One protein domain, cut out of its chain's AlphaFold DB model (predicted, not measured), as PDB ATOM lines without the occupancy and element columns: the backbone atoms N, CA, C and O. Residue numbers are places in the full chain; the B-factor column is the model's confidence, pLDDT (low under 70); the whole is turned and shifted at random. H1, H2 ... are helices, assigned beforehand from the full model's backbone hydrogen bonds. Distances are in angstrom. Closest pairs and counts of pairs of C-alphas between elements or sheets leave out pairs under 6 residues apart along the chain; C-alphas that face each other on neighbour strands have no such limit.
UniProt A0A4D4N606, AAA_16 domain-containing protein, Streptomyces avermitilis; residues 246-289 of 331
ATOM      1  N   PRO A 246      27.553 -15.785 -51.808       87.31
ATOM      2  CA  PRO A 246      27.003 -14.633 -51.105       87.31
ATOM      3  C   PRO A 246      28.088 -13.618 -50.713       87.31
ATOM      4  O   PRO A 246      29.177 -14.002 -50.283       87.31
ATOM      5  N   GLU A 247      27.769 -12.320 -50.746       88.75
ATOM      6  CA  GLU A 247      28.720 -11.249 -50.390       88.75
ATOM      7  C   GLU A 247      29.381 -11.419 -49.002       88.75
ATOM      8  O   GLU A 247      30.580 -11.158 -48.895       88.75
ATOM      9  N   PRO A 248      28.698 -11.904 -47.939       87.75
ATOM     10  CA  PRO A 248      29.365 -12.193 -46.667       87.75
ATOM     11  C   PRO A 248      30.526 -13.191 -46.787       87.75
ATOM     12  O   PRO A 248      31.545 -13.026 -46.123       87.75
ATOM     13  N   VAL A 249      30.409 -14.190 -47.669       87.38
ATOM     14  CA  VAL A 249      31.469 -15.177 -47.929       87.38
ATOM     15  C   VAL A 249      32.635 -14.520 -48.664       87.38
ATOM     16  O   VAL A 249      33.795 -14.746 -48.318       87.38
ATOM     17  N   LEU A 250      32.344 -13.655 -49.642       89.12
ATOM     18  CA  LEU A 250      33.368 -12.907 -50.373       89.12
ATOM     19  C   LEU A 250      34.155 -11.959 -49.460       89.12
ATOM     20  O   LEU A 250      35.367 -11.835 -49.627       89.12
ATOM     21  N   ARG A 251      33.511 -11.329 -48.470       88.44
ATOM     22  CA  ARG A 251      34.212 -10.510 -47.466       88.44
ATOM     23  C   ARG A 251      35.185 -11.332 -46.626       88.44
ATOM     24  O   ARG A 251      36.349 -10.953 -46.520       88.44
ATOM     25  N   VAL A 252      34.754 -12.494 -46.130       88.00
ATOM     26  CA  VAL A 252      35.632 -13.423 -45.396       88.00
ATOM     27  C   VAL A 252      36.815 -13.861 -46.267       88.00
ATOM     28  O   VAL A 252      37.956 -13.830 -45.816       88.00
ATOM     29  N   LEU A 253      36.582 -14.181 -47.543       88.25
ATOM     30  CA  LEU A 253      37.651 -14.528 -48.488       88.25
ATOM     31  C   LEU A 253      38.643 -13.377 -48.725       88.25
ATOM     32  O   LEU A 253      39.842 -13.630 -48.839       88.25
ATOM     33  N   ARG A 254      38.176 -12.121 -48.774       88.94
ATOM     34  CA  ARG A 254      39.056 -10.942 -48.872       88.94
ATOM     35  C   ARG A 254      39.939 -10.805 -47.630       88.94
ATOM     36  O   ARG A 254      41.131 -10.562 -47.783       88.94
ATOM     37  N   LEU A 255      39.390 -11.016 -46.431       88.00
ATOM     38  CA  LEU A 255      40.172 -11.015 -45.187       88.00
ATOM     39  C   LEU A 255      41.232 -12.121 -45.190       88.00
ATOM     40  O   LEU A 255      42.399 -11.851 -44.908       88.00
ATOM     41  N   CYS A 256      40.861 -13.338 -45.595       87.12
ATOM     42  CA  CYS A 256      41.804 -14.445 -45.762       87.12
ATOM     43  C   CYS A 256      42.947 -14.081 -46.721       87.12
ATOM     44  O   CYS A 256      44.111 -14.306 -46.400       87.12
ATOM     45  N   ALA A 257      42.632 -13.470 -47.868       87.06
ATOM     46  CA  ALA A 257      43.628 -13.083 -48.866       87.06
ATOM     47  C   ALA A 257      44.636 -12.038 -48.355       87.06
ATOM     48  O   ALA A 257      45.770 -12.015 -48.829       87.06
ATOM     49  N   VAL A 258      44.237 -11.191 -47.398       87.00
ATOM     50  CA  VAL A 258      45.131 -10.221 -46.742       87.00
ATOM     51  C   VAL A 258      46.015 -10.896 -45.691       87.00
ATOM     52  O   VAL A 258      47.189 -10.552 -45.584       87.00
ATOM     53  N   ILE A 259      45.475 -11.857 -44.935       86.12
ATOM     54  CA  ILE A 259      46.227 -12.595 -43.907       86.12
ATOM     55  C   ILE A 259      47.323 -13.456 -44.547       86.12
ATOM     56  O   ILE A 259      48.461 -13.447 -44.081       86.12
ATOM     57  N   GLY A 260      46.996 -14.179 -45.622       81.44
ATOM     58  CA  GLY A 260      47.959 -14.981 -46.372       81.44
ATOM     59  C   GLY A 260      47.427 -16.344 -46.811       81.44
ATOM     60  O   GLY A 260      46.234 -16.626 -46.754       81.44
ATOM     61  N   ALA A 261      48.339 -17.198 -47.287       75.44
ATOM     62  CA  ALA A 261      48.006 -18.521 -47.823       75.44
ATOM     63  C   ALA A 261      47.557 -19.527 -46.746       75.44
ATOM     64  O   ALA A 261      46.755 -20.414 -47.032       75.44
ATOM     65  N   GLU A 262      48.048 -19.374 -45.516       82.38
ATOM     66  CA  GLU A 262      47.588 -20.115 -44.341       82.38
ATOM     67  C   GLU A 262      46.928 -19.133 -43.378       82.38
ATOM     68  O   GLU A 262      47.534 -18.137 -42.980       82.38
ATOM     69  N   VAL A 263      45.667 -19.396 -43.036       82.62
ATOM     70  CA  VAL A 263      44.848 -18.479 -42.242       82.62
ATOM     71  C   VAL A 263      44.546 -19.108 -40.893       82.62
ATOM     72  O   VAL A 263      43.813 -20.091 -40.794       82.62
ATOM     73  N   ASP A 264      45.098 -18.503 -39.845       83.88
ATOM     74  CA  ASP A 264      44.726 -18.803 -38.467       83.88
ATOM     75  C   ASP A 264      43.293 -18.304 -38.203       83.88
ATOM     76  O   ASP A 264      42.952 -17.146 -38.466       83.88
ATOM     77  N   THR A 265      42.431 -19.198 -37.709       83.06
ATOM     78  CA  THR A 265      40.999 -18.906 -37.516       83.06
ATOM     79  C   THR A 265      40.756 -17.899 -36.389       83.06
ATOM     80  O   THR A 265      39.817 -17.101 -36.482       83.06
ATOM     81  N   ASP A 266      41.613 -17.881 -35.366       84.00
ATOM     82  CA  ASP A 266      41.533 -16.922 -34.266       84.00
ATOM     83  C   ASP A 266      41.977 -15.537 -34.736       84.00
ATOM     84  O   ASP A 266      41.358 -14.527 -34.392       84.00
ATOM     85  N   LEU A 267      43.024 -15.465 -35.567       85.00
ATOM     86  CA  LEU A 267      43.441 -14.209 -36.194       85.00
ATOM     87  C   LEU A 267      42.345 -13.651 -37.108       85.00
ATOM     88  O   LEU A 267      42.055 -12.453 -37.052       85.00
ATOM     89  N   LEU A 268      41.702 -14.507 -37.902       86.06
ATOM     90  CA  LEU A 268      40.599 -14.103 -38.771       86.06
ATOM     91  C   LEU A 268      39.416 -13.555 -37.962       86.06
ATOM     92  O   LEU A 268      38.912 -12.488 -38.298       86.06
ATOM     93  N   HIS A 269      39.028 -14.208 -36.860       85.56
ATOM     94  CA  HIS A 269      37.969 -13.711 -35.971       85.56
ATOM     95  C   HIS A 269      38.296 -12.355 -35.342       85.56
ATOM     96  O   HIS A 269      37.407 -11.523 -35.195       85.56
ATOM     97  N   ARG A 270      39.560 -12.122 -34.969       85.56
ATOM     98  CA  ARG A 270      39.991 -10.830 -34.411       85.56
ATOM     99  C   ARG A 270      40.004  -9.703 -35.445       85.56
ATOM    100  O   ARG A 270      39.901  -8.543 -35.061       85.56
ATOM    101  N   THR A 271      40.177 -10.039 -36.722       86.06
ATOM    102  CA  THR A 271      40.282  -9.066 -37.822       86.06
ATOM    103  C   THR A 271      38.924  -8.784 -38.471       86.06
ATOM    104  O   THR A 271      38.710  -7.702 -39.013       86.06
ATOM    105  N   ALA A 272      38.009  -9.752 -38.411       85.06
ATOM    106  CA  ALA A 272      36.649  -9.626 -38.905       85.06
ATOM    107  C   ALA A 272      35.823  -8.626 -38.084       85.06
ATOM    108  O   ALA A 272      36.025  -8.433 -36.881       85.06
ATOM    109  N   THR A 273      34.847  -8.004 -38.738       81.12
ATOM    110  CA  THR A 273      33.856  -7.171 -38.040       81.12
ATOM    111  C   THR A 273      32.834  -8.052 -37.312       81.12
ATOM    112  O   THR A 273      32.605  -9.196 -37.697       81.12
ATOM    113  N   ARG A 274      32.197  -7.535 -36.247       72.94
ATOM    114  CA  ARG A 274      31.271  -8.324 -35.401       72.94
ATOM    115  C   ARG A 274      30.106  -8.969 -36.164       72.94
ATOM    116  O   ARG A 274      29.612  -9.999 -35.719       72.94
ATOM    117  N   ASP A 275      29.699  -8.388 -37.290       77.25
ATOM    118  CA  ASP A 275      28.557  -8.854 -38.085       77.25
ATOM    119  C   ASP A 275      28.949  -9.858 -39.183       77.25
ATOM    120  O   ASP A 275      28.095 -10.336 -39.938       77.25
ATOM    121  N   GLU A 276      30.237 -10.184 -39.327       79.62
ATOM    122  CA  GLU A 276      30.685 -11.129 -40.342       79.62
ATOM    123  C   GLU A 276      30.489 -12.577 -39.878       79.62
ATOM    124  O   GLU A 276      31.018 -12.982 -38.841       79.62
ATOM    125  N   PRO A 277      29.776 -13.410 -40.657       84.31
ATOM    126  CA  PRO A 277      29.558 -14.805 -40.307       84.31
ATOM    127  C   PRO A 277      30.809 -15.628 -40.645       84.31
ATOM    128  O   PRO A 277      30.790 -16.437 -41.570       84.31
ATOM    129  N   VAL A 278      31.911 -15.412 -39.917       85.19
ATOM    130  CA  VAL A 278      33.239 -15.983 -40.213       85.19
ATOM    131  C   VAL A 278      33.174 -17.501 -40.365       85.19
ATOM    132  O   VAL A 278      33.645 -18.034 -41.364       85.19
ATOM    133  N   ILE A 279      32.531 -18.202 -39.425       85.12
ATOM    134  CA  ILE A 279      32.431 -19.670 -39.452       85.12
ATOM    135  C   ILE A 279      31.648 -20.147 -40.682       85.12
ATOM    136  O   ILE A 279      32.163 -20.941 -41.464       85.12
ATOM    137  N   ALA A 280      30.435 -19.632 -40.898       84.06
ATOM    138  CA  ALA A 280      29.610 -20.042 -42.035       84.06
ATOM    139  C   ALA A 280      30.243 -19.644 -43.383       84.06
ATOM    140  O   ALA A 280      30.138 -20.376 -44.368       84.06
ATOM    141  N   GLY A 281      30.943 -18.507 -43.422       85.25
ATOM    142  CA  GLY A 281      31.719 -18.050 -44.569       85.25
ATOM    143  C   GLY A 281      32.878 -18.986 -44.888       85.25
ATOM    144  O   GLY A 281      33.019 -19.404 -46.036       85.25
ATOM    145  N   LEU A 282      33.655 -19.388 -43.879       85.44
ATOM    146  CA  LEU A 282      34.715 -20.385 -44.031       85.44
ATOM    147  C   LEU A 282      34.155 -21.728 -44.500       85.44
ATOM    148  O   LEU A 282      34.704 -22.316 -45.422       85.44
ATOM    149  N   GLU A 283      33.056 -22.208 -43.923       82.69
ATOM    150  CA  GLU A 283      32.429 -23.463 -44.348       82.69
ATOM    151  C   GLU A 283      31.919 -23.410 -45.790       82.69
ATOM    152  O   GLU A 283      32.092 -24.376 -46.535       82.69
ATOM    153  N   SER A 284      31.326 -22.288 -46.202       82.00
ATOM    154  CA  SER A 284      30.873 -22.073 -47.578       82.00
ATOM    155  C   SER A 284      32.048 -21.997 -48.557       82.00
ATOM    156  O   SER A 284      32.024 -22.664 -49.591       82.00
ATOM    157  N   ALA A 285      33.103 -21.257 -48.210       82.69
ATOM    158  CA  ALA A 285      34.323 -21.140 -49.005       82.69
ATOM    159  C   ALA A 285      35.091 -22.463 -49.106       82.69
ATOM    160  O   ALA A 285      35.622 -22.788 -50.170       82.69
ATOM    161  N   ILE A 286      35.115 -23.236 -48.015       80.62
ATOM    162  CA  ILE A 286      35.575 -24.619 -48.012       80.62
ATOM    163  C   ILE A 286      34.710 -25.371 -49.009       80.62
ATOM    164  O   ILE A 286      35.231 -25.718 -50.049       80.62
ATOM    165  N   ARG A 287      33.395 -25.514 -48.813       74.69
ATOM    166  CA  ARG A 287      32.512 -26.291 -49.709       74.69
ATOM    167  C   ARG A 287      32.644 -25.931 -51.198       74.69
ATOM    168  O   ARG A 287      32.553 -26.819 -52.037       74.69
ATOM    169  N   ALA A 288      32.905 -24.667 -51.526       73.81
ATOM    170  CA  ALA A 288      33.153 -24.193 -52.892       73.81
ATOM    171  C   ALA A 288      34.543 -24.561 -53.470       73.81
ATOM    172  O   ALA A 288      34.871 -24.196 -54.601       73.81
ATOM    173  N   GLY A 289      35.389 -25.251 -52.706       74.62
ATOM    174  CA  GLY A 289      36.752 -25.637 -53.069       74.62
ATOM    175  C   GLY A 289      37.713 -24.455 -53.200       74.62
ATOM    176  O   GLY A 289      38.666 -24.534 -53.981       74.62
TER     177      GLY A 289
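This is residues 246 to 289 of the 331 residues of the protein "AAA_16 domain-containing protein" of Streptomyces avermitilis (UniProt A0A4D4N606). Three helices form a small cluster in which the longest, H1, packs on both of the others, and their centres make a triangle. H3 crosses H1 over its residues 248 to 253, while H2 packs on residues 255 to 259 of H1, and both stand about perpendicular to it. The link of residues 272 to 277 swings back from H2 to H3. The printed part has 44 residues, with three named helices in the order H1, H2, H3 and no named strand, and its class is all helix. The whole is compact, with a radius of gyration of the C-alphas of 9.3 A, and rounded, with spans of 24 by 21 by 14 A.

After Pro 246, H1 takes residues 247 to 259. It begins at C-alpha 247, at (28.720, -11.249, -50.390), and measures 18.7 A from first to last C-alpha. A tight link of 5 residues follows. H2 takes residues 265 to 271 and measures 9.9 A, with C-alpha 265 at (40.999, -18.906, -37.516). A short link of 6 residues leads to H3, residues 278 to 287, 14.0 A from first to last C-alpha. H3 ends at C-alpha 287, at (32.512, -26.291, -49.709), and residues 288 and 289 follow it.

H1 touches H3 with residues 248 to 253 alone, and 14 pairs of C-alphas are within 8 A. Their closest C-alphas, those of Val 249 and Gly 281, are 4.4 A apart. The lines of H1 and H3 stand at 88 degrees, about perpendicular. H1 touches H2 with residues 255 to 259 alone, and their closest C-alphas are those of Cys 256 and Leu 268, 7.1 A apart. The lines of H1 and H2 stand at 81 degrees, also about perpendicular. H2 and H3 are close but not clearly touching, and their closest C-alphas, those of His 269 and Val 278, are 6.7 A apart. These two run opposite ways at a steep tilt of 52 degrees. In H1, H2 and H3 every O i to N i+4 pair is within hydrogen-bond range.

The two C-alphas farthest apart are those of Arg 274, in the link between H2 and H3, and Gly 289, at 25.3 A. The first and last printed C-alphas, those of Pro 246 and Gly 289, are 14.8 A apart. The printed part has no cut, and no link between its helices is long. The mean pLDDT of the printed part is 83.8, and no printed residue is under 70.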